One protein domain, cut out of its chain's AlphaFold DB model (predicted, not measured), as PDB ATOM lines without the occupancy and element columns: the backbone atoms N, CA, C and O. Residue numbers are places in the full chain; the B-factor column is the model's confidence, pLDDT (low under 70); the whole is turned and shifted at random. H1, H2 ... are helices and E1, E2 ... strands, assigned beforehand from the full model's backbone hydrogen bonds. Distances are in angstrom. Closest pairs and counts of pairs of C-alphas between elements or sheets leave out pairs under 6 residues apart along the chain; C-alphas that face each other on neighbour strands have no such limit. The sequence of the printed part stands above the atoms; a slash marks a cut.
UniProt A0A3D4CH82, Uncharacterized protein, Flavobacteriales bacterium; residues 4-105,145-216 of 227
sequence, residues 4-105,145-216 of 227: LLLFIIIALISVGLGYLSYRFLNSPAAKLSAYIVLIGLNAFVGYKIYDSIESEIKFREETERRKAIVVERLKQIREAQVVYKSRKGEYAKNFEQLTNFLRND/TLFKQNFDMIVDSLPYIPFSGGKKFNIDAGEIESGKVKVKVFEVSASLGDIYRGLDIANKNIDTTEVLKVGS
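AT A GLANCE: This is residues 4 to 105 and 145 to 216 of the 227 residues of an uncharacterized protein of Flavobacteriales bacterium (UniProt A0A3D4CH82). One very long, unbent helix, H2, makes the longest axis; near one end of it lies a small head built round a three-stranded sheet, and at the other end H1 folds back beside H2 as a helical hairpin. In the head, E1, E2 and E3 lie beside H2, H3 packs on H2, H4 is near both helices, and the short H5 follows E2. The printed part has 174 residues with five named helices and three named strands, in the order H1 H2 H3 H4 E1 E2 H5 E3; the sheet runs E1 - E2 - E3, all antiparallel, and the class is mostly helix. The whole is extended, with a radius of gyration of the C-alphas of 28.2 A and spans of 91 by 40 by 21 A.

HOW THE PARTS SIT: In the sheet, inner strand E2, residues 181 to 191, has two antiparallel neighbours, E1, residues 170 to 178, and E3, residues 211 to 215. E1 and E2 form a hairpin at 153 degrees, with N 174 and O 185 at 2.9 A, within hydrogen-bond range; E1 bends by 56 degrees at residue 174. E2 and E3 stand at 154 degrees, with N 188 and O 214 at 3.0 A. H2, residues 28 to 88, is on the sheet and at the sheet's level, its height over the sheet 2.5 A; the closest C-alphas of H2 and E3 are those of Leu 74 and Val 214, 6.4 A apart. H5, residues 192 to 195, only grazes the sheet and only just touches H2, with 3 pairs of C-alphas within 8 A, the closest those of Arg 66 and Ile 195 at 6.8 A. H3, residues 95 to 104, touches residues 80 to 84 of H2 at a steep tilt of 58 degrees, the same way, closest at C-alphas Tyr 84 and Phe 101, 7.1 A. H4, residues 151 to 157, is close to H3 but not clearly touching it, with C-alphas Thr 99 and Val 155 closest at 6.4 A; H4 and H2 are near each other. H1, residues 4 to 24, forms a helical hairpin with H2, touching residues 31 to 42 of it at a shallow tilt of 9 degrees, opposite ways, with C-alphas Tyr 22 and Lys 31 closest at 6.1 A; H1 is apart from H3, H4, H5 and the strands. In H1, H2, H3 and H4 every O i to N i+4 pair is within hydrogen-bond range; H5 is too short for such a pair.

IN THESE COORDINATES: E1 measures 23.5 A, E2 31.1 A and E3 12.0 A from first to last C-alpha, and E3 ends at C-alpha 215, (131.906, 162.374, 132.751). H2 measures 89.1 A, from C-alpha 28 at (102.946, 102.325, 164.703) to C-alpha 88 at (139.055, 169.149, 118.045). H1 measures 30.2 A, H3 13.8 A, H4 10.1 A and H5 5.0 A.

THE WHOLE: The two C-alphas farthest apart are those of Ser 27 and Lys 180, 91.6 A. Residues 106 to 144 are cut out, and C-alphas 105 and 145 are 11.2 A apart across the cut. Of the links that are printed whole, H4 to E1 with 12 residues and H5 to E3 with 15 are long. The mean pLDDT of the printed part is 92.5, and no printed residue is under 70.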
ATOM      1  N   LEU A   4     119.722 131.430 157.874       71.38
ATOM      2  CA  LEU A   4     120.207 130.600 158.975       71.38
ATOM      3  C   LEU A   4     119.226 130.547 160.162       71.38
ATOM      4  O   LEU A   4     118.962 129.476 160.703       71.38
ATOM      5  N   LEU A   5     118.646 131.689 160.548       77.31
ATOM      6  CA  LEU A   5     117.643 131.770 161.617       77.31
ATOM      7  C   LEU A   5     116.359 131.022 161.239       77.31
ATOM      8  O   LEU A   5     115.795 130.312 162.066       77.31
ATOM      9  N   LEU A   6     115.932 131.134 159.977       78.31
ATOM     10  CA  LEU A   6     114.774 130.403 159.463       78.31
ATOM     11  C   LEU A   6     115.003 128.883 159.503       78.31
ATOM     12  O   LEU A   6     114.116 128.145 159.924       78.31
ATOM     13  N   PHE A   7     116.199 128.420 159.130       76.62
ATOM     14  CA  PHE A   7     116.560 127.003 159.198       76.62
ATOM     15  C   PHE A   7     116.512 126.458 160.628       76.62
ATOM     16  O   PHE A   7     115.904 125.416 160.865       76.62
ATOM     17  N   ILE A   8     117.093 127.181 161.592       81.25
ATOM     18  CA  ILE A   8     117.084 126.780 163.007       81.25
ATOM     19  C   ILE A   8     115.642 126.657 163.518       81.25
ATOM     20  O   ILE A   8     115.306 125.679 164.180       81.25
ATOM     21  N   ILE A   9     114.767 127.601 163.160       84.44
ATOM     22  CA  ILE A   9     113.347 127.559 163.531       84.44
ATOM     23  C   ILE A   9     112.652 126.335 162.916       84.44
ATOM     24  O   ILE A   9     111.966 125.607 163.630       84.44
ATOM     25  N   ILE A  10     112.849 126.065 161.621       82.69
ATOM     26  CA  ILE A  10     112.233 124.913 160.937       82.69
ATOM     27  C   ILE A  10     112.741 123.585 161.512       82.69
ATOM     28  O   ILE A  10     111.951 122.657 161.701       82.69
ATOM     29  N   ALA A  11     114.030 123.498 161.842       82.44
ATOM     30  CA  ALA A  11     114.611 122.328 162.486       82.44
ATOM     31  C   ALA A  11     113.992 122.096 163.875       82.44
ATOM     32  O   ALA A  11     113.534 120.991 164.166       82.44
ATOM     33  N   LEU A  12     113.884 123.140 164.706       87.19
ATOM     34  CA  LEU A  12     113.254 123.058 166.030       87.19
ATOM     35  C   LEU A  12     111.773 122.660 165.947       87.19
ATOM     36  O   LEU A  12     111.326 121.798 166.705       87.19
ATOM     37  N   ILE A  13     111.025 123.227 164.994       87.31
ATOM     38  CA  ILE A  13     109.627 122.852 164.733       87.31
ATOM     39  C   ILE A  13     109.539 121.384 164.306       87.31
ATOM     40  O   ILE A  13     108.689 120.652 164.809       87.31
ATOM     41  N   SER A  14     110.434 120.928 163.425       84.19
ATOM     42  CA  SER A  14     110.462 119.540 162.950       84.19
ATOM     43  C   SER A  14     110.735 118.549 164.082       84.19
ATOM     44  O   SER A  14     110.072 117.515 164.158       84.19
ATOM     45  N   VAL A  15     111.647 118.877 165.006       86.31
ATOM     46  CA  VAL A  15     111.901 118.065 166.210       86.31
ATOM     47  C   VAL A  15     110.674 118.046 167.126       86.31
ATOM     48  O   VAL A  15     110.268 116.975 167.581       86.31
ATOM     49  N   GLY A  16     110.045 119.202 167.357       88.38
ATOM     50  CA  GLY A  16     108.826 119.306 168.162       88.38
ATOM     51  C   GLY A  16     107.668 118.481 167.591       88.38
ATOM     52  O   GLY A  16     107.034 117.715 168.316       88.38
ATOM     53  N   LEU A  17     107.433 118.566 166.278       87.19
ATOM     54  CA  LEU A  17     106.425 117.767 165.574       87.19
ATOM     55  C   LEU A  17     106.757 116.271 165.601       87.19
ATOM     56  O   LEU A  17     105.863 115.449 165.806       87.19
ATOM     57  N   GLY A  18     108.036 115.913 165.469       85.94
ATOM     58  CA  GLY A  18     108.510 114.543 165.653       85.94
ATOM     59  C   GLY A  18     108.163 114.003 167.044       85.94
ATOM     60  O   GLY A  18     107.570 112.931 167.157       85.94
ATOM     61  N   TYR A  19     108.439 114.768 168.103       88.75
ATOM     62  CA  TYR A  19     108.100 114.389 169.479       88.75
ATOM     63  C   TYR A  19     106.585 114.263 169.704       88.75
ATOM     64  O   TYR A  19     106.120 113.268 170.267       88.75
ATOM     65  N   LEU A  20     105.800 115.235 169.228       88.31
ATOM     66  CA  LEU A  20     104.340 115.214 169.349       88.31
ATOM     67  C   LEU A  20     103.729 114.014 168.618       88.31
ATOM     68  O   LEU A  20     102.881 113.322 169.183       88.31
ATOM     69  N   SER A  21     104.193 113.717 167.401       86.44
ATOM     70  CA  SER A  21     103.727 112.553 166.642       86.44
ATOM     71  C   SER A  21     104.021 111.239 167.379       86.44
ATOM     72  O   SER A  21     103.148 110.377 167.472       86.44
ATOM     73  N   TYR A  22     105.193 111.107 168.010       85.44
ATOM     74  CA  TYR A  22     105.529 109.938 168.824       85.44
ATOM     75  C   TYR A  22     104.654 109.802 170.080       85.44
ATOM     76  O   TYR A  22     104.275 108.681 170.439       85.44
ATOM     77  N   ARG A  23     104.336 110.923 170.747       88.06
ATOM     78  CA  ARG A  23     103.586 110.950 172.013       88.06
ATOM     79  C   ARG A  23     102.083 110.724 171.841       88.06
ATOM     80  O   ARG A  23     101.496 110.072 172.699       88.06
ATOM     81  N   PHE A  24     101.479 111.272 170.787       89.44
ATOM     82  CA  PHE A  24     100.019 111.330 170.632       89.44
ATOM     83  C   PHE A  24      99.445 110.364 169.586       89.44
ATOM     84  O   PHE A  24      98.260 110.042 169.660       89.44
ATOM     85  N   LEU A  25     100.238 109.873 168.624       89.44
ATOM     86  CA  LEU A  25      99.757 108.850 167.688       89.44
ATOM     87  C   LEU A  25      99.801 107.469 168.353       89.44
ATOM     88  O   LEU A  25     100.817 107.077 168.921       89.44
ATOM     89  N   ASN A  26      98.715 106.700 168.247       86.25
ATOM     90  CA  ASN A  26      98.615 105.383 168.890       86.25
ATOM     91  C   ASN A  26      98.999 104.215 167.970       86.25
ATOM     92  O   ASN A  26      99.349 103.148 168.468       86.25
ATOM     93  N   SER A  27      98.976 104.395 166.642       91.06
ATOM     94  CA  SER A  27      99.338 103.330 165.699       91.06
ATOM     95  C   SER A  27     100.804 103.443 165.240       91.06
ATOM     96  O   SER A  27     101.254 104.534 164.870       91.06
ATOM     97  N   PRO A  28     101.570 102.332 165.212       87.25
ATOM     98  CA  PRO A  28     102.946 102.325 164.703       87.25
ATOM     99  C   PRO A  28     103.054 102.823 163.256       87.25
ATOM    100  O   PRO A  28     103.976 103.564 162.921       87.25
ATOM    101  N   ALA A  29     102.070 102.480 162.418       88.81
ATOM    102  CA  ALA A  29     102.008 102.918 161.028       88.81
ATOM    103  C   ALA A  29     101.876 104.446 160.895       88.81
ATOM    104  O   ALA A  29     102.584 105.040 160.086       88.81
ATOM    105  N   ALA A  30     101.042 105.096 161.722       86.62
ATOM    106  CA  ALA A  30     100.877 106.552 161.678       86.62
ATOM    107  C   ALA A  30     102.139 107.299 162.135       86.62
ATOM    108  O   ALA A  30     102.483 108.341 161.574       86.62
ATOM    109  N   LYS A  31     102.862 106.757 163.126       85.69
ATOM    110  CA  LYS A  31     104.163 107.306 163.545       85.69
ATOM    111  C   LYS A  31     105.173 107.237 162.403       85.69
ATOM    112  O   LYS A  31     105.814 108.237 162.095       85.69
ATOM    113  N   LEU A  32     105.278 106.081 161.745       87.50
ATOM    114  CA  LEU A  32     106.201 105.885 160.627       87.50
ATOM    115  C   LEU A  32     105.885 106.821 159.452       87.50
ATOM    116  O   LEU A  32     106.794 107.462 158.926       87.50
ATOM    117  N   SER A  33     104.609 106.965 159.075       87.06
ATOM    118  CA  SER A  33     104.213 107.892 158.009       87.06
ATOM    119  C   SER A  33     104.534 109.347 158.357       87.06
ATOM    120  O   SER A  33     105.026 110.078 157.502       87.06
ATOM    121  N   ALA A  34     104.311 109.763 159.610       87.94
ATOM    122  CA  ALA A  34     104.633 111.117 160.059       87.94
ATOM    123  C   ALA A  34     106.141 111.403 159.959       87.94
ATOM    124  O   ALA A  34     106.528 112.447 159.437       87.94
ATOM    125  N   TYR A  35     106.995 110.460 160.376       87.31
ATOM    126  CA  TYR A  35     108.447 110.599 160.229       87.31
ATOM    127  C   TYR A  35     108.888 110.687 158.766       87.31
ATOM    128  O   TYR A  35     109.697 111.551 158.438       87.31
ATOM    129  N   ILE A  36     108.344 109.851 157.878       89.94
ATOM    130  CA  ILE A  36     108.680 109.888 156.444       89.94
ATOM    131  C   ILE A  36     108.307 111.245 155.835       89.94
ATOM    132  O   ILE A  36     109.118 111.846 155.131       89.94
ATOM    133  N   VAL A  37     107.113 111.762 156.145       90.38
ATOM    134  CA  VAL A  37     106.666 113.082 155.673       90.38
ATOM    135  C   VAL A  37     107.570 114.192 156.210       90.38
ATOM    136  O   VAL A  37     107.973 115.068 155.447       90.38
ATOM    137  N   LEU A  38     107.936 114.147 157.495       88.06
ATOM    138  CA  LEU A  38     108.836 115.132 158.098       88.06
ATOM    139  C   LEU A  38     110.233 115.103 157.468       88.06
ATOM    140  O   LEU A  38     110.801 116.163 157.215       88.06
ATOM    141  N   ILE A  39     110.778 113.918 157.183       87.44
ATOM    142  CA  ILE A  39     112.074 113.772 156.503       87.44
ATOM    143  C   ILE A  39     111.993 114.346 155.086       87.44
ATOM    144  O   ILE A  39     112.848 115.144 154.702       87.44
ATOM    145  N   GLY A  40     110.948 113.996 154.329       90.94
ATOM    146  CA  GLY A  40     110.723 114.522 152.982       90.94
ATOM    147  C   GLY A  40     110.589 116.046 152.961       90.94
ATOM    148  O   GLY A  40     111.202 116.712 152.127       90.94
ATOM    149  N   LEU A  41     109.856 116.615 153.923       87.94
ATOM    150  CA  LEU A  41     109.709 118.062 154.072       87.94
ATOM    151  C   LEU A  41     111.048 118.743 154.386       87.94
ATOM    152  O   LEU A  41     111.367 119.766 153.787       87.94
ATOM    153  N   ASN A  42     111.850 118.170 155.286       86.06
ATOM    154  CA  ASN A  42     113.170 118.709 155.618       86.06
ATOM    155  C   ASN A  42     114.126 118.653 154.418       86.06
ATOM    156  O   ASN A  42     114.830 119.626 154.161       86.06
ATOM    157  N   ALA A  43     114.109 117.563 153.643       90.06
ATOM    158  CA  ALA A  43     114.883 117.466 152.407       90.06
ATOM    159  C   ALA A  43     114.453 118.530 151.379       90.06
ATOM    160  O   ALA A  43     115.303 119.200 150.792       90.06
ATOM    161  N   PHE A  44     113.143 118.742 151.203       89.75
ATOM    162  CA  PHE A  44     112.610 119.767 150.302       89.75
ATOM    163  C   PHE A  44     113.009 121.190 150.722       89.75
ATOM    164  O   PHE A  44     113.476 121.975 149.896       89.75
ATOM    165  N   VAL A  45     112.863 121.525 152.008       87.12
ATOM    166  CA  VAL A  45     113.274 122.834 152.538       87.12
ATOM    167  C   VAL A  45     114.786 123.021 152.411       87.12
ATOM    168  O   VAL A  45     115.229 124.086 151.985       87.12
ATOM    169  N   GLY A  46     115.577 121.989 152.720       87.06
ATOM    170  CA  GLY A  46     117.029 122.014 152.549       87.06
ATOM    171  C   GLY A  46     117.437 122.323 151.108       87.06
ATOM    172  O   GLY A  46     118.264 123.205 150.881       87.06
ATOM    173  N   TYR A  47     116.789 121.680 150.132       90.75
ATOM    174  CA  TYR A  47     116.988 121.974 148.712       90.75
ATOM    175  C   TYR A  47     116.633 123.427 148.359       90.75
ATOM    176  O   TYR A  47     117.421 124.105 147.707       90.75
ATOM    177  N   LYS A  48     115.490 123.943 148.831       88.56
ATOM    178  CA  LYS A  48     115.077 125.336 148.576       88.56
ATOM    179  C   LYS A  48     116.041 126.371 149.154       88.56
ATOM    180  O   LYS A  48     116.244 127.415 148.542       88.56
ATOM    181  N   ILE A  49     116.640 126.097 150.311       86.19
ATOM    182  CA  ILE A  49     117.653 126.977 150.909       86.19
ATOM    183  C   ILE A  49     118.927 126.972 150.068       86.19
ATOM    184  O   ILE A  49     119.466 128.039 149.777       86.19
ATOM    185  N   TYR A  50     119.391 125.785 149.668       88.50
ATOM    186  CA  TYR A  50     120.551 125.650 148.792       88.50
ATOM    187  C   TYR A  50     120.353 126.422 147.480       88.50
ATOM    188  O   TYR A  50     121.163 127.286 147.160       88.50
ATOM    189  N   ASP A  51     119.233 126.189 146.793       88.94
ATOM    190  CA  ASP A  51     118.854 126.866 145.545       88.94
ATOM    191  C   ASP A  51     118.758 128.396 145.719       88.94
ATOM    192  O   ASP A  51     119.249 129.172 144.896       88.94
ATOM    193  N   SER A  52     118.214 128.863 146.848       86.69
ATOM    194  CA  SER A  52     118.142 130.294 147.165       86.69
ATOM    195  C   SER A  52     119.518 130.932 147.378       86.69
ATOM    196  O   SER A  52     119.717 132.075 146.973       86.69
ATOM    197  N   ILE A  53     120.457 130.241 148.031       88.25
ATOM    198  CA  ILE A  53     121.814 130.761 148.245       88.25
ATOM    199  C   ILE A  53     122.604 130.721 146.936       88.25
ATOM    200  O   ILE A  53     123.262 131.697 146.584       88.25
ATOM    201  N   GLU A  54     122.530 129.612 146.204       89.88
ATOM    202  CA  GLU A  54     123.241 129.439 144.940       89.88
ATOM    203  C   GLU A  54     122.787 130.469 143.894       89.88
ATOM    204  O   GLU A  54     123.623 131.096 143.244       89.88
ATOM    205  N   SER A  55     121.478 130.699 143.766       89.25
ATOM    206  CA  SER A  55     120.934 131.721 142.862       89.25
ATOM    207  C   SER A  55     121.371 133.139 143.242       89.25
ATOM    208  O   SER A  55     121.687 133.926 142.356       89.25
ATOM    209  N   GLU A  56     121.461 133.464 144.535       88.69
ATOM    210  CA  GLU A  56     121.983 134.753 145.008       88.69
ATOM    211  C   GLU A  56     123.471 134.931 144.676       88.69
ATOM    212  O   GLU A  56     123.890 136.004 144.239       88.69
ATOM    213  N   ILE A  57     124.275 133.878 144.851       91.06
ATOM    214  CA  ILE A  57     125.702 133.900 144.505       91.06
ATOM    215  C   ILE A  57     125.872 134.117 143.000       91.06
ATOM    216  O   ILE A  57     126.550 135.063 142.606       91.06
ATOM    217  N   LYS A  58     125.202 133.305 142.173       92.75
ATOM    218  CA  LYS A  58     125.258 133.419 140.706       92.75
ATOM    219  C   LYS A  58     124.791 134.787 140.224       92.75
ATOM    220  O   LYS A  58     125.387 135.355 139.316       92.75
ATOM    221  N   PHE A  59     123.738 135.322 140.841       93.12
ATOM    222  CA  PHE A  59     123.233 136.649 140.523       93.12
ATOM    223  C   PHE A  59     124.293 137.725 140.783       93.12
ATOM    224  O   PHE A  59     124.600 138.494 139.876       93.12
ATOM    225  N   ARG A  60     124.899 137.735 141.980       92.56
ATOM    226  CA  ARG A  60     125.943 138.705 142.348       92.56
ATOM    227  C   ARG A  60     127.175 138.596 141.448       92.56
ATOM    228  O   ARG A  60     127.706 139.612 141.011       92.56
ATOM    229  N   GLU A  61     127.633 137.378 141.173       95.12
ATOM    230  CA  GLU A  61     128.768 137.137 140.275       95.12
ATOM    231  C   GLU A  61     128.497 137.679 138.870       95.12
ATOM    232  O   GLU A  61     129.339 138.365 138.289       95.12
ATOM    233  N   GLU A  62     127.302 137.424 138.335       95.56
ATOM    234  CA  GLU A  62     126.925 137.881 137.003       95.56
ATOM    235  C   GLU A  62     126.736 139.403 136.950       95.56
ATOM    236  O   GLU A  62     127.198 140.035 135.999       95.56
ATOM    237  N   THR A  63     126.132 140.033 137.966       94.94
ATOM    238  CA  THR A  63     126.012 141.502 138.011       94.94
ATOM    239  C   THR A  63     127.377 142.177 138.081       94.94
ATOM    240  O   THR A  63     127.627 143.105 137.311       94.94
ATOM    241  N   GLU A  64     128.290 141.685 138.926       95.44
ATOM    242  CA  GLU A  64     129.646 142.236 139.035       95.44
ATOM    243  C   GLU A  64     130.438 142.037 137.739       95.44
ATOM    244  O   GLU A  64     131.065 142.972 137.237       95.44
ATOM    245  N   ARG A  65     130.336 140.852 137.124       97.81
ATOM    246  CA  ARG A  65     130.948 140.576 135.820       97.81
ATOM    247  C   ARG A  65     130.446 141.542 134.751       97.81
ATOM    248  O   ARG A  65     131.251 142.119 134.016       97.81
ATOM    249  N   ARG A  66     129.126 141.713 134.630       97.56
ATOM    250  CA  ARG A  66     128.537 142.610 133.626       97.56
ATOM    251  C   ARG A  66     128.952 144.049 133.877       97.56
ATOM    252  O   ARG A  66     129.418 144.702 132.947       97.56
ATOM    253  N   LYS A  67     128.856 144.516 135.125       97.06
ATOM    254  CA  LYS A  67     129.272 145.863 135.525       97.06
ATOM    255  C   LYS A  67     130.730 146.124 135.156       97.06
ATOM    256  O   LYS A  67     130.998 147.128 134.505       97.06
ATOM    257  N   ALA A  68     131.649 145.209 135.470       98.06
ATOM    258  CA  ALA A  68     133.067 145.350 135.133       98.06
ATOM    259  C   ALA A  68     133.309 145.504 133.619       98.06
ATOM    260  O   ALA A  68     134.075 146.368 133.195       98.06
ATOM    261  N   ILE A  69     132.611 144.719 132.793       98.12
ATOM    262  CA  ILE A  69     132.724 144.791 131.327       98.12
ATOM    263  C   ILE A  69     132.179 146.122 130.787       98.12
ATOM    264  O   ILE A  69     132.772 146.711 129.881       98.12
ATOM    265  N   VAL A  70     131.067 146.625 131.333       98.19
ATOM    266  CA  VAL A  70     130.519 147.931 130.932       98.19
ATOM    267  C   VAL A  70     131.404 149.083 131.412       98.19
ATOM    268  O   VAL A  70     131.635 150.019 130.650       98.19
ATOM    269  N   VAL A  71     131.966 149.004 132.621       98.31
ATOM    270  CA  VAL A  71     132.958 149.970 133.125       98.31
ATOM    271  C   VAL A  71     134.158 150.053 132.185       98.31
ATOM    272  O   VAL A  71     134.569 151.150 131.816       98.31
ATOM    273  N   GLU A  72     134.701 148.914 131.756       97.38
ATOM    274  CA  GLU A  72     135.831 148.888 130.824       97.38
ATOM    275  C   GLU A  72     135.478 149.554 129.489       97.38
ATOM    276  O   GLU A  72     136.238 150.366 128.961       97.38
ATOM    277  N   ARG A  73     134.265 149.308 128.985       97.81
ATOM    278  CA  ARG A  73     133.756 149.984 127.791       97.81
ATOM    279  C   ARG A  73     133.675 151.502 127.971       97.81
ATOM    280  O   ARG A  73     134.086 152.247 127.085       97.81
ATOM    281  N   LEU A  74     133.174 151.971 129.112       98.25
ATOM    282  CA  LEU A  74     133.085 153.401 129.414       98.25
ATOM    283  C   LEU A  74     134.472 154.047 129.570       98.25
ATOM    284  O   LEU A  74     134.652 155.190 129.154       98.25
ATOM    285  N   LYS A  75     135.474 153.323 130.092       97.81
ATOM    286  CA  LYS A  75     136.875 153.783 130.123       97.81
ATOM    287  C   LYS A  75     137.456 153.951 128.719       97.81
ATOM    288  O   LYS A  75     138.063 154.981 128.443       97.81
ATOM    289  N   GLN A  76     137.208 153.003 127.816       97.56
ATOM    290  CA  GLN A  76     137.612 153.128 126.409       97.56
ATOM    291  C   GLN A  76     136.951 154.346 125.748       97.56
ATOM    292  O   GLN A  76     137.605 155.115 125.044       97.56
ATOM    293  N   ILE A  77     135.662 154.577 126.011       98.25
ATOM    294  CA  ILE A  77     134.956 155.758 125.498       98.25
ATOM    295  C   ILE A  77     135.561 157.052 126.061       98.25
ATOM    296  O   ILE A  77     135.772 157.999 125.305       98.25
ATOM    297  N   ARG A  78     135.893 157.089 127.359       98.12
ATOM    298  CA  ARG A  78     136.583 158.221 128.001       98.12
ATOM    299  C   ARG A  78     137.917 158.520 127.321       98.12
ATOM    300  O   ARG A  78     138.178 159.672 126.994       98.12
ATOM    301  N   GLU A  79     138.740 157.503 127.086       97.19
ATOM    302  CA  GLU A  79     140.034 157.652 126.416       97.19
ATOM    303  C   GLU A  79     139.867 158.228 125.000       97.19
ATOM    304  O   GLU A  79     140.506 159.221 124.647       97.19
ATOM    305  N   ALA A  80     138.920 157.686 124.226       97.44
ATOM    306  CA  ALA A  80     138.588 158.193 122.897       97.44
ATOM    307  C   ALA A  80     138.106 159.656 122.929       97.44
ATOM    308  O   ALA A  80     138.526 160.458 122.097       97.44
ATOM    309  N   GLN A  81     137.266 160.026 123.901       98.19
ATOM    310  CA  GLN A  81     136.765 161.393 124.080       98.19
ATOM    311  C   GLN A  81     137.880 162.383 124.435       98.19
ATOM    312  O   GLN A  81     137.932 163.485 123.888       98.19
ATOM    313  N   VAL A  82     138.806 161.995 125.315       97.06
ATOM    314  CA  VAL A  82     139.956 162.830 125.695       97.06
ATOM    315  C   VAL A  82     140.841 163.121 124.483       97.06
ATOM    316  O   VAL A  82     141.217 164.274 124.261       97.06
ATOM    317  N   VAL A  83     141.123 162.105 123.664       95.25
ATOM    318  CA  VAL A  83     141.912 162.271 122.434       95.25
ATOM    319  C   VAL A  83     141.145 163.060 121.369       95.25
ATOM    320  O   VAL A  83     141.723 163.905 120.689       95.25
ATOM    321  N   TYR A  84     139.832 162.860 121.253       96.75
ATOM    322  CA  TYR A  84     138.992 163.670 120.371       96.75
ATOM    323  C   TYR A  84     139.074 165.157 120.751       96.75
ATOM    324  O   TYR A  84     139.343 166.005 119.897       96.75
ATOM    325  N   LYS A  85     138.942 165.482 122.044       95.81
ATOM    326  CA  LYS A  85     139.045 166.860 122.539       95.81
ATOM    327  C   LYS A  85     140.426 167.463 122.340       95.81
ATOM    328  O   LYS A  85     140.504 168.639 121.992       95.81
ATOM    329  N   SER A  86     141.507 166.705 122.534       92.50
ATOM    330  CA  SER A  86     142.857 167.244 122.321       92.50
ATOM    331  C   SER A  86     143.069 167.698 120.873       92.50
ATOM    332  O   SER A  86     143.779 168.674 120.637       92.50
ATOM    333  N   ARG A  87     142.399 167.049 119.909       92.00
ATOM    334  CA  ARG A  87     142.472 167.403 118.488       92.00
ATOM    335  C   ARG A  87     141.437 168.439 118.046       92.00
ATOM    336  O   ARG A  87     141.763 169.297 117.228       92.00
ATOM    337  N   LYS A  88     140.193 168.337 118.518       94.50
ATOM    338  CA  LYS A  88     139.055 169.149 118.045       94.50
ATOM    339  C   LYS A  88     138.724 170.338 118.950       94.50
ATOM    340  O   LYS A  88     137.947 171.196 118.552       94.50
ATOM    341  N   GLY A  89     139.287 170.397 120.156       94.69
ATOM    342  CA  GLY A  89     139.005 171.433 121.157       94.69
ATOM    343  C   GLY A  89     137.690 171.237 121.925       94.69
ATOM    344  O   GLY A  89     137.421 171.965 122.878       94.69
ATOM    345  N   GLU A  90     136.882 170.243 121.561       96.69
ATOM    346  CA  GLU A  90     135.623 169.874 122.213       96.69
ATOM    347  C   GLU A  90     135.419 168.362 122.204       96.69
ATOM    348  O   GLU A  90     136.109 167.663 121.471       96.69
ATOM    349  N   TYR A  91     134.491 167.854 123.014       98.31
ATOM    350  CA  TYR A  91     134.144 166.432 123.030       98.31
ATOM    351  C   TYR A  91     133.149 166.075 121.919       98.31
ATOM    352  O   TYR A  91     132.371 166.920 121.472       98.31
ATOM    353  N   ALA A  92     133.159 164.816 121.485       98.25
ATOM    354  CA  ALA A  92     132.226 164.319 120.481       98.25
ATOM    355  C   ALA A  92     130.818 164.202 121.079       98.25
ATOM    356  O   ALA A  92     130.638 163.564 122.118       98.25
ATOM    357  N   LYS A  93     129.817 164.763 120.392       97.88
ATOM    358  CA  LYS A  93     128.408 164.754 120.831       97.88
ATOM    359  C   LYS A  93     127.696 163.436 120.565       97.88
ATOM    360  O   LYS A  93     126.624 163.194 121.101       97.88
ATOM    361  N   ASN A  94     128.242 162.605 119.686       98.38
ATOM    362  CA  ASN A  94     127.652 161.326 119.329       98.38
ATOM    363  C   ASN A  94     128.711 160.327 118.852       98.38
ATOM    364  O   ASN A  94     129.854 160.679 118.544       98.38
ATOM    365  N   PHE A  95     128.315 159.056 118.779       98.06
ATOM    366  CA  PHE A  95     129.213 157.984 118.359       98.06
ATOM    367  C   PHE A  95     129.616 158.056 116.887       98.06
ATOM    368  O   PHE A  95     130.673 157.538 116.549       98.06
ATOM    369  N   GLU A  96     128.834 158.686 116.011       97.44
ATOM    370  CA  GLU A  96     129.220 158.865 114.607       97.44
ATOM    371  C   GLU A  96     130.454 159.768 114.501       97.44
ATOM    372  O   GLU A  96     131.450 159.381 113.896       97.44
ATOM    373  N   GLN A  97     130.442 160.918 115.183       97.50
ATOM    374  CA  GLN A  97     131.598 161.812 115.277       97.50
ATOM    375  C   GLN A  97     132.808 161.103 115.885       97.50
ATOM    376  O   GLN A  97     133.909 161.171 115.336       97.50
ATOM    377  N   LEU A  98     132.595 160.402 117.003       97.31
ATOM    378  CA  LEU A  98     133.674 159.739 117.726       97.31
ATOM    379  C   LEU A  98     134.304 158.614 116.892       97.31
ATOM    380  O   LEU A  98     135.520 158.558 116.751       97.31
ATOM    381  N   THR A  99     133.493 157.737 116.297       96.88
ATOM    382  CA  THR A  99     133.991 156.611 115.488       96.88
ATOM    383  C   THR A  99     134.620 157.072 114.175       96.88
ATOM    384  O   THR A  99     135.660 156.537 113.793       96.88
ATOM    385  N   ASN A 100     134.063 158.094 113.515       97.00
ATOM    386  CA  ASN A 100     134.663 158.692 112.323       97.00
ATOM    387  C   ASN A 100     136.059 159.256 112.634       97.00
ATOM    388  O   ASN A 100     137.021 158.945 111.935       97.00
ATOM    389  N   PHE A 101     136.192 160.001 113.736       96.50
ATOM    390  CA  PHE A 101     137.484 160.507 114.197       96.50
ATOM    391  C   PHE A 101     138.498 159.388 114.448       96.50
ATOM    392  O   PHE A 101     139.619 159.455 113.950       96.50
ATOM    393  N   LEU A 102     138.100 158.341 115.176       96.19
ATOM    394  CA  LEU A 102     138.993 157.219 115.473       96.19
ATOM    395  C   LEU A 102     139.512 156.557 114.186       96.19
ATOM    396  O   LEU A 102     140.686 156.199 114.114       96.19
ATOM    397  N   ARG A 103     138.650 156.392 113.174       95.06
ATOM    398  CA  ARG A 103     138.980 155.670 111.934       95.06
ATOM    399  C   ARG A 103     139.780 156.496 110.932       95.06
ATOM    400  O   ARG A 103     140.655 155.943 110.272       95.06
ATOM    401  N   ASN A 104     139.456 157.780 110.804       93.19
ATOM    402  CA  ASN A 104     139.864 158.583 109.652       93.19
ATOM    403  C   ASN A 104     140.763 159.774 110.008       93.19
ATOM    404  O   ASN A 104     141.295 160.410 109.101       93.19
ATOM    405  N   ASP A 105     140.929 160.103 111.291       91.94
ATOM    406  CA  ASP A 105     141.708 161.268 111.718       91.94
ATOM    407  C   ASP A 105     143.100 160.884 112.256       91.94
ATOM    408  O   ASP A 105     143.469 159.714 112.410       91.94
ATOM    409  N   THR A 145     147.675 154.965 117.681       87.25
ATOM    410  CA  THR A 145     147.877 155.449 119.049       87.25
ATOM    411  C   THR A 145     146.940 154.751 120.028       87.25
ATOM    412  O   THR A 145     147.418 154.140 120.982       87.25
ATOM    413  N   LEU A 146     145.629 154.799 119.776       90.00
ATOM    414  CA  LEU A 146     144.604 154.187 120.617       90.00
ATOM    415  C   LEU A 146     144.291 152.762 120.169       90.00
ATOM    416  O   LEU A 146     144.218 152.479 118.980       90.00
ATOM    417  N   PHE A 147     144.045 151.875 121.135       91.62
ATOM    418  CA  PHE A 147     143.519 150.523 120.902       91.62
ATOM    419  C   PHE A 147     144.326 149.658 119.913       91.62
ATOM    420  O   PHE A 147     143.761 148.754 119.301       91.62
ATOM    421  N   LYS A 148     145.644 149.882 119.786       86.94
ATOM    422  CA  LYS A 148     146.508 149.317 118.723       86.94
ATOM    423  C   LYS A 148     146.318 147.822 118.442       86.94
ATOM    424  O   LYS A 148     146.411 147.395 117.300       86.94
ATOM    425  N   GLN A 149     146.080 147.020 119.481       89.31
ATOM    426  CA  GLN A 149     145.969 145.562 119.353       89.31
ATOM    427  C   GLN A 149     144.603 145.095 118.832       89.31
ATOM    428  O   GLN A 149     144.538 144.090 118.138       89.31
ATOM    429  N   ASN A 150     143.522 145.809 119.156       91.75
ATOM    430  CA  ASN A 150     142.139 145.365 118.932       91.75
ATOM    431  C   ASN A 150     141.259 146.499 118.384       91.75
ATOM    432  O   ASN A 150     140.079 146.592 118.724       91.75
ATOM    433  N   PHE A 151     141.847 147.384 117.576       93.69
ATOM    434  CA  PHE A 151     141.240 148.653 117.185       93.69
ATOM    435  C   PHE A 151     139.850 148.472 116.573       93.69
ATOM    436  O   PHE A 151     138.880 148.993 117.118       93.69
ATOM    437  N   ASP A 152     139.731 147.687 115.497       93.94
ATOM    438  CA  ASP A 152     138.451 147.518 114.801       93.94
ATOM    439  C   ASP A 152     137.383 146.911 115.717       93.94
ATOM    440  O   ASP A 152     136.285 147.453 115.824       93.94
ATOM    441  N   MET A 153     137.739 145.874 116.484       93.25
ATOM    442  CA  MET A 153     136.827 145.242 117.440       93.25
ATOM    443  C   MET A 153     136.320 146.239 118.489       93.25
ATOM    444  O   MET A 153     135.126 146.253 118.796       93.25
ATOM    445  N   ILE A 154     137.206 147.068 119.050       94.06
ATOM    446  CA  ILE A 154     136.844 148.059 120.067       94.06
ATOM    447  C   ILE A 154     135.966 149.147 119.454       94.06
ATOM    448  O   ILE A 154     134.900 149.421 120.003       94.06
ATOM    449  N   VAL A 155     136.368 149.722 118.317       94.75
ATOM    450  CA  VAL A 155     135.658 150.832 117.666       94.75
ATOM    451  C   VAL A 155     134.274 150.414 117.172       94.75
ATOM    452  O   VAL A 155     133.317 151.156 117.389       94.75
ATOM    453  N   ASP A 156     134.128 149.219 116.594       95.56
ATOM    454  CA  ASP A 156     132.831 148.716 116.115       95.56
ATOM    455  C   ASP A 156     131.837 148.475 117.248       95.56
ATOM    456  O   ASP A 156     130.637 148.719 117.111       95.56
ATOM    457  N   SER A 157     132.335 148.022 118.399       95.44
ATOM    458  CA  SER A 157     131.495 147.753 119.565       95.44
ATOM    459  C   SER A 157     131.351 148.953 120.509       95.44
ATOM    460  O   SER A 157     130.537 148.901 121.428       95.44
ATOM    461  N   LEU A 158     132.095 150.044 120.280       95.81
ATOM    462  CA  LEU A 158     132.149 151.225 121.147       95.81
ATOM    463  C   LEU A 158     130.770 151.846 121.436       95.81
ATOM    464  O   LEU A 158     130.518 152.182 122.593       95.81
ATOM    465  N   PRO A 159     129.852 151.960 120.452       98.00
ATOM    466  CA  PRO A 159     128.538 152.548 120.694       98.00
ATOM    467  C   PRO A 159     127.610 151.681 121.544       98.00
ATOM    468  O   PRO A 159     126.615 152.194 122.050       98.00
ATOM    469  N   TYR A 160     127.872 150.378 121.662       98.25
ATOM    470  CA  TYR A 160     126.900 149.395 122.135       98.25
ATOM    471  C   TYR A 160     127.125 148.996 123.590       98.25
ATOM    472  O   TYR A 160     128.238 148.665 123.995       98.25
ATOM    473  N   ILE A 161     126.038 148.945 124.359       98.38
ATOM    474  CA  ILE A 161     126.043 148.482 125.746       98.38
ATOM    475  C   ILE A 161     126.159 146.948 125.737       98.38
ATOM    476  O   ILE A 161     125.274 146.279 125.185       98.38
ATOM    477  N   PRO A 162     127.198 146.356 126.354       97.62
ATOM    478  CA  PRO A 162     127.302 144.906 126.512       97.62
ATOM    479  C   PRO A 162     126.044 144.302 127.163       97.62
ATOM    480  O   PRO A 162     125.450 144.914 128.044       97.62
ATOM    481  N   PHE A 163     125.630 143.103 126.736       96.12
ATOM    482  CA  PHE A 163     124.466 142.351 127.266       96.12
ATOM    483  C   PHE A 163     123.074 142.973 127.049       96.12
ATOM    484  O   PHE A 163     122.062 142.332 127.321       96.12
ATOM    485  N   SER A 164     122.993 144.175 126.480       96.62
ATOM    486  CA  SER A 164     121.733 144.913 126.322       96.62
ATOM    487  C   SER A 164     120.851 144.466 125.147       96.62
ATOM    488  O   SER A 164     119.753 144.992 124.959       96.62
ATOM    489  N   GLY A 165     121.315 143.518 124.327       94.88
ATOM    490  CA  GLY A 165     120.637 143.131 123.085       94.88
ATOM    491  C   GLY A 165     120.776 144.164 121.961       94.88
ATOM    492  O   GLY A 165     119.873 144.293 121.141       94.88
ATOM    493  N   GLY A 166     121.887 144.910 121.933       96.00
ATOM    494  CA  GLY A 166     122.206 145.857 120.858       96.00
ATOM    495  C   GLY A 166     121.776 147.301 121.119       96.00
ATOM    496  O   GLY A 166     121.818 148.119 120.198       96.00
ATOM    497  N   LYS A 167     121.390 147.648 122.354       97.88
ATOM    498  CA  LYS A 167     121.178 149.051 122.726       97.88
ATOM    499  C   LYS A 167     122.503 149.804 122.743       97.88
ATOM    500  O   LYS A 167     123.562 149.231 123.004       97.88
ATOM    501  N   LYS A 168     122.430 151.102 122.462       98.19
ATOM    502  CA  LYS A 168     123.583 152.002 122.468       98.19
ATOM    503  C   LYS A 168     123.649 152.793 123.767       98.19
ATOM    504  O   LYS A 168     122.611 153.029 124.381       98.19
ATOM    505  N   PHE A 169     124.854 153.195 124.162       98.62
ATOM    506  CA  PHE A 169     125.025 154.148 125.255       98.62
ATOM    507  C   PHE A 169     124.359 155.476 124.897       98.62
ATOM    508  O   PHE A 169     124.338 155.874 123.727       98.62
ATOM    509  N   ASN A 170     123.865 156.177 125.911       98.44
ATOM    510  CA  ASN A 170     123.565 157.591 125.767       98.44
ATOM    511  C   ASN A 170     124.881 158.376 125.769       98.44
ATOM    512  O   ASN A 170     125.796 158.032 126.516       98.44
ATOM    513  N   ILE A 171     124.985 159.396 124.927       98.50
ATOM    514  CA  ILE A 171     126.185 160.218 124.763       98.50
ATOM    515  C   ILE A 171     125.751 161.659 124.527       98.50
ATOM    516  O   ILE A 171     124.875 161.911 123.704       98.50
ATOM    517  N   ASP A 172     126.378 162.585 125.240       98.25
ATOM    518  CA  ASP A 172     126.208 164.014 125.021       98.25
ATOM    519  C   ASP A 172     127.515 164.760 125.312       98.25
ATOM    520  O   ASP A 172     128.385 164.274 126.042       98.25
ATOM    521  N   ALA A 173     127.662 165.938 124.714       98.25
ATOM    522  CA  ALA A 173     128.783 166.832 124.949       98.25
ATOM    523  C   ALA A 173     128.388 168.299 124.775       98.25
ATOM    524  O   ALA A 173     127.592 168.673 123.909       98.25
ATOM    525  N   GLY A 174     129.014 169.163 125.567       97.06
ATOM    526  CA  GLY A 174     128.701 170.583 125.577       97.06
ATOM    527  C   GLY A 174     129.694 171.417 126.369       97.06
ATOM    528  O   GLY A 174     130.867 171.071 126.513       97.06
ATOM    529  N   GLU A 175     129.206 172.547 126.861       96.75
ATOM    530  CA  GLU A 175     129.941 173.474 127.712       96.75
ATOM    531  C   GLU A 175     129.121 173.788 128.951       96.75
ATOM    532  O   GLU A 175     127.911 173.993 128.860       96.75
ATOM    533  N   ILE A 176     129.804 173.889 130.083       95.75
ATOM    534  CA  ILE A 176     129.243 174.407 131.328       95.75
ATOM    535  C   ILE A 176     130.064 175.598 131.807       95.75
ATOM    536  O   ILE A 176     131.252 175.727 131.493       95.75
ATOM    537  N   GLU A 177     129.440 176.459 132.600       93.88
ATOM    538  CA  GLU A 177     130.138 177.525 133.308       93.88
ATOM    539  C   GLU A 177     130.602 177.009 134.670       93.88
ATOM    540  O   GLU A 177     129.800 176.678 135.538       93.88
ATOM    541  N   SER A 178     131.919 176.943 134.861       87.69
ATOM    542  CA  SER A 178     132.535 176.634 136.151       87.69
ATOM    543  C   SER A 178     133.159 177.915 136.700       87.69
ATOM    544  O   SER A 178     134.280 178.296 136.347       87.69
ATOM    545  N   GLY A 179     132.398 178.634 137.526       87.31
ATOM    546  CA  GLY A 179     132.765 179.972 137.989       87.31
ATOM    547  C   GLY A 179     132.692 180.998 136.854       87.31
ATOM    548  O   GLY A 179     131.606 181.357 136.423       87.31
ATOM    549  N   LYS A 180     133.848 181.488 136.381       88.81
ATOM    550  CA  LYS A 180     133.949 182.449 135.256       88.81
ATOM    551  C   LYS A 180     134.526 181.837 133.975       88.81
ATOM    552  O   LYS A 180     134.793 182.561 133.019       88.81
ATOM    553  N   VAL A 181     134.780 180.527 133.966       92.50
ATOM    554  CA  VAL A 181     135.422 179.827 132.846       92.50
ATOM    555  C   VAL A 181     134.420 178.873 132.211       92.50
ATOM    556  O   VAL A 181     133.764 178.099 132.908       92.50
ATOM    557  N   LYS A 182     134.329 178.912 130.879       93.50
ATOM    558  CA  LYS A 182     133.583 177.920 130.104       93.50
ATOM    559  C   LYS A 182     134.428 176.668 129.939       93.50
ATOM    560  O   LYS A 182     135.544 176.732 129.424       93.50
ATOM    561  N   VAL A 183     133.899 175.536 130.388       95.75
ATOM    562  CA  VAL A 183     134.593 174.249 130.351       95.75
ATOM    563  C   VAL A 183     133.810 173.286 129.476       95.75
ATOM    564  O   VAL A 183     132.618 173.069 129.673       95.75
ATOM    565  N   LYS A 184     134.506 172.694 128.504       97.62
ATOM    566  CA  LYS A 184     133.976 171.617 127.666       97.62
ATOM    567  C   LYS A 184     133.775 170.373 128.522       97.62
ATOM    568  O   LYS A 184     134.715 169.977 129.216       97.62
ATOM    569  N   VAL A 185     132.610 169.747 128.413       98.06
ATOM    570  CA  VAL A 185     132.230 168.538 129.152       98.06
ATOM    571  C   VAL A 185     131.541 167.521 128.249       98.06
ATOM    572  O   VAL A 185     131.113 167.854 127.142       98.06
ATOM    573  N   PHE A 186     131.475 166.280 128.714       98.62
ATOM    574  CA  PHE A 186     130.741 165.201 128.069       98.62
ATOM    575  C   PHE A 186     130.160 164.277 129.130       98.62
ATOM    576  O   PHE A 186     130.687 164.201 130.239       98.62
ATOM    577  N   GLU A 187     129.119 163.542 128.767       98.62
ATOM    578  CA  GLU A 187     128.605 162.436 129.561       98.62
ATOM    579  C   GLU A 187     128.294 161.260 128.641       98.62
ATOM    580  O   GLU A 187     127.707 161.421 127.571       98.62
ATOM    581  N   VAL A 188     128.691 160.064 129.069       98.69
ATOM    582  CA  VAL A 188     128.260 158.813 128.444       98.69
ATOM    583  C   VAL A 188     127.700 157.902 129.517       98.69
ATOM    584  O   VAL A 188     128.342 157.700 130.548       98.69
ATOM    585  N   SER A 189     126.507 157.359 129.288       98.38
ATOM    586  CA  SER A 189     125.767 156.615 130.307       98.38
ATOM    587  C   SER A 189     124.978 155.426 129.754       98.38
ATOM    588  O   SER A 189     124.606 155.370 128.580       98.38
ATOM    589  N   ALA A 190     124.741 154.447 130.625       98.31
ATOM    590  CA  ALA A 190     123.862 153.305 130.391       98.31
ATOM    591  C   ALA A 190     123.046 153.008 131.651       98.31
ATOM    592  O   ALA A 190     123.589 153.035 132.755       98.31
ATOM    593  N   SER A 191     121.759 152.696 131.486       97.62
ATOM    594  CA  SER A 191     120.895 152.314 132.608       97.62
ATOM    595  C   SER A 191     121.264 150.931 133.152       97.62
ATOM    596  O   SER A 191     121.621 150.029 132.386       97.62
ATOM    597  N   LEU A 192     121.133 150.726 134.465       96.25
ATOM    598  CA  LEU A 192     121.314 149.404 135.069       96.25
ATOM    599  C   LEU A 192     120.313 148.390 134.502       96.25
ATOM    600  O   LEU A 192     120.666 147.225 134.319       96.25
ATOM    601  N   GLY A 193     119.100 148.828 134.143       95.50
ATOM    602  CA  GLY A 193     118.117 147.985 133.459       95.50
ATOM    603  C   GLY A 193     118.614 147.422 132.121       95.50
ATOM    604  O   GLY A 193     118.339 146.265 131.797       95.50
ATOM    605  N   ASP A 194     119.385 148.200 131.356       97.00
ATOM    606  CA  ASP A 194     119.961 147.744 130.087       97.00
ATOM    607  C   ASP A 194     121.175 146.833 130.287       97.00
ATOM    608  O   ASP A 194     121.322 145.843 129.568       97.00
ATOM    609  N   ILE A 195     122.016 147.129 131.280       97.25
ATOM    610  CA  ILE A 195     123.204 146.328 131.621       97.25
ATOM    611  C   ILE A 195     122.790 144.945 132.153       97.25
ATOM    612  O   ILE A 195     123.344 143.912 131.766       97.25
ATOM    613  N   TYR A 196     121.777 144.906 133.016       96.38
ATOM    614  CA  TYR A 196     121.277 143.684 133.653       96.38
ATOM    615  C   TYR A 196     120.094 143.059 132.916       96.38
ATOM    616  O   TYR A 196     119.394 142.203 133.460       96.38
ATOM    617  N   ARG A 197     119.887 143.430 131.649       94.75
ATOM    618  CA  ARG A 197     118.825 142.865 130.818       94.75
ATOM    619  C   ARG A 197     118.873 141.333 130.832       94.75
ATOM    620  O   ARG A 197     119.913 140.718 130.579       94.75
ATOM    621  N   GLY A 198     117.721 140.723 131.098       91.62
ATOM    622  CA  GLY A 198     117.562 139.268 131.142       91.62
ATOM    623  C   GLY A 198     117.991 138.606 132.454       91.62
ATOM    624  O   GLY A 198     117.909 137.385 132.540       91.62
ATOM    625  N   LEU A 199     118.425 139.369 133.463       92.62
ATOM    626  CA  LEU A 199     118.602 138.864 134.827       92.62
ATOM    627  C   LEU A 199     117.299 138.996 135.623       92.62
ATOM    628  O   LEU A 199     116.524 139.932 135.412       92.62
ATOM    629  N   ASP A 200     117.068 138.077 136.562       88.19
ATOM    630  CA  ASP A 200     115.949 138.172 137.503       88.19
ATOM    631  C   ASP A 200     116.270 139.180 138.616       88.19
ATOM    632  O   ASP A 200     116.914 138.864 139.617       88.19
ATOM    633  N   ILE A 201     115.848 140.426 138.394       87.00
ATOM    634  CA  ILE A 201     116.106 141.570 139.276       87.00
ATOM    635  C   ILE A 201     114.910 141.950 140.161       87.00
ATOM    636  O   ILE A 201     115.053 142.808 141.031       87.00
ATOM    637  N   ALA A 202     113.738 141.325 139.975       79.44
ATOM    638  CA  ALA A 202     112.467 141.769 140.563       79.44
ATOM    639  C   ALA A 202     112.483 141.835 142.101       79.44
ATOM    640  O   ALA A 202     111.785 142.649 142.696       79.44
ATOM    641  N   ASN A 203     113.320 141.013 142.741       77.06
ATOM    642  CA  ASN A 203     113.451 140.932 144.198       77.06
ATOM    643  C   ASN A 203     114.856 141.305 144.703       77.06
ATOM    644  O   ASN A 203     115.240 140.913 145.803       77.06
ATOM    645  N   LYS A 204     115.655 142.011 143.891       82.19
ATOM    646  CA  LYS A 204     117.086 142.249 144.158       82.19
ATOM    647  C   LYS A 204     117.419 143.667 144.632       82.19
ATOM    648  O   LYS A 204     118.593 143.994 144.738       82.19
ATOM    649  N   ASN A 205     116.412 144.492 144.949       85.00
ATOM    650  CA  ASN A 205     116.580 145.894 145.373       85.00
ATOM    651  C   ASN A 205     117.490 146.713 144.432       85.00
ATOM    652  O   ASN A 205     118.248 147.563 144.887       85.00
ATOM    653  N   ILE A 206     117.432 146.439 143.124       86.94
ATOM    654  CA  ILE A 206     118.174 147.192 142.111       86.94
ATOM    655  C   ILE A 206     117.240 148.230 141.507       86.94
ATOM    656  O   ILE A 206     116.225 147.873 140.904       86.94
ATOM    657  N   ASP A 207     117.611 149.502 141.617       91.06
ATOM    658  CA  ASP A 207     116.955 150.556 140.857       91.06
ATOM    659  C   ASP A 207     117.443 150.523 139.403       91.06
ATOM    660  O   ASP A 207     118.568 150.887 139.072       91.06
ATOM    661  N   THR A 208     116.577 150.062 138.502       91.25
ATOM    662  CA  THR A 208     116.890 149.975 137.067       91.25
ATOM    663  C   THR A 208     117.074 151.326 136.383       91.25
ATOM    664  O   THR A 208     117.599 151.360 135.268       91.25
ATOM    665  N   THR A 209     116.612 152.408 137.018       92.44
ATOM    666  CA  THR A 209     116.709 153.772 136.497       92.44
ATOM    667  C   THR A 209     118.059 154.413 136.794       92.44
ATOM    668  O   THR A 209     118.453 155.341 136.088       92.44
ATOM    669  N   GLU A 210     118.801 153.883 137.772       95.44
ATOM    670  CA  GLU A 210     120.183 154.283 138.000       95.44
ATOM    671  C   GLU A 210     121.031 154.021 136.756       95.44
ATOM    672  O   GLU A 210     120.798 153.091 135.974       95.44
ATOM    673  N   VAL A 211     122.041 154.866 136.569       97.12
ATOM    674  CA  VAL A 211     122.924 154.812 135.408       97.12
ATOM    675  C   VAL A 211     124.360 154.587 135.840       97.12
ATOM    676  O   VAL A 211     124.841 155.190 136.795       97.12
ATOM    677  N   LEU A 212     125.073 153.757 135.088       97.81
ATOM    678  CA  LEU A 212     126.528 153.733 135.102       97.81
ATOM    679  C   LEU A 212     127.010 154.764 134.082       97.81
ATOM    680  O   LEU A 212     126.605 154.704 132.916       97.81
ATOM    681  N   LYS A 213     127.834 155.722 134.510       98.00
ATOM    682  CA  LYS A 213     128.203 156.862 133.665       98.00
ATOM    683  C   LYS A 213     129.631 157.338 133.852       98.00
ATOM    684  O   LYS A 213     130.218 157.167 134.917       98.00
ATOM    685  N   VAL A 214     130.152 157.968 132.805       98.50
ATOM    686  CA  VAL A 214     131.463 158.613 132.770       98.50
ATOM    687  C   VAL A 214     131.349 160.044 132.283       98.50
ATOM    688  O   VAL A 214     130.632 160.315 131.318       98.50
ATOM    689  N   GLY A 215     132.071 160.942 132.948       97.62
ATOM    690  CA  GLY A 215     131.906 162.374 132.751       97.62
ATOM    691  C   GLY A 215     130.609 162.898 133.374       97.62
ATOM    692  O   GLY A 215     129.937 162.210 134.146       97.62
ATOM    693  N   SER A 216     130.281 164.149 133.071       97.06
ATOM    694  CA  SER A 216     129.083 164.827 133.560       97.06
ATOM    695  C   SER A 216     128.739 165.998 132.650       97.06
ATOM    696  O   SER A 216     129.622 166.743 132.238       97.06
TER     697      SER A 216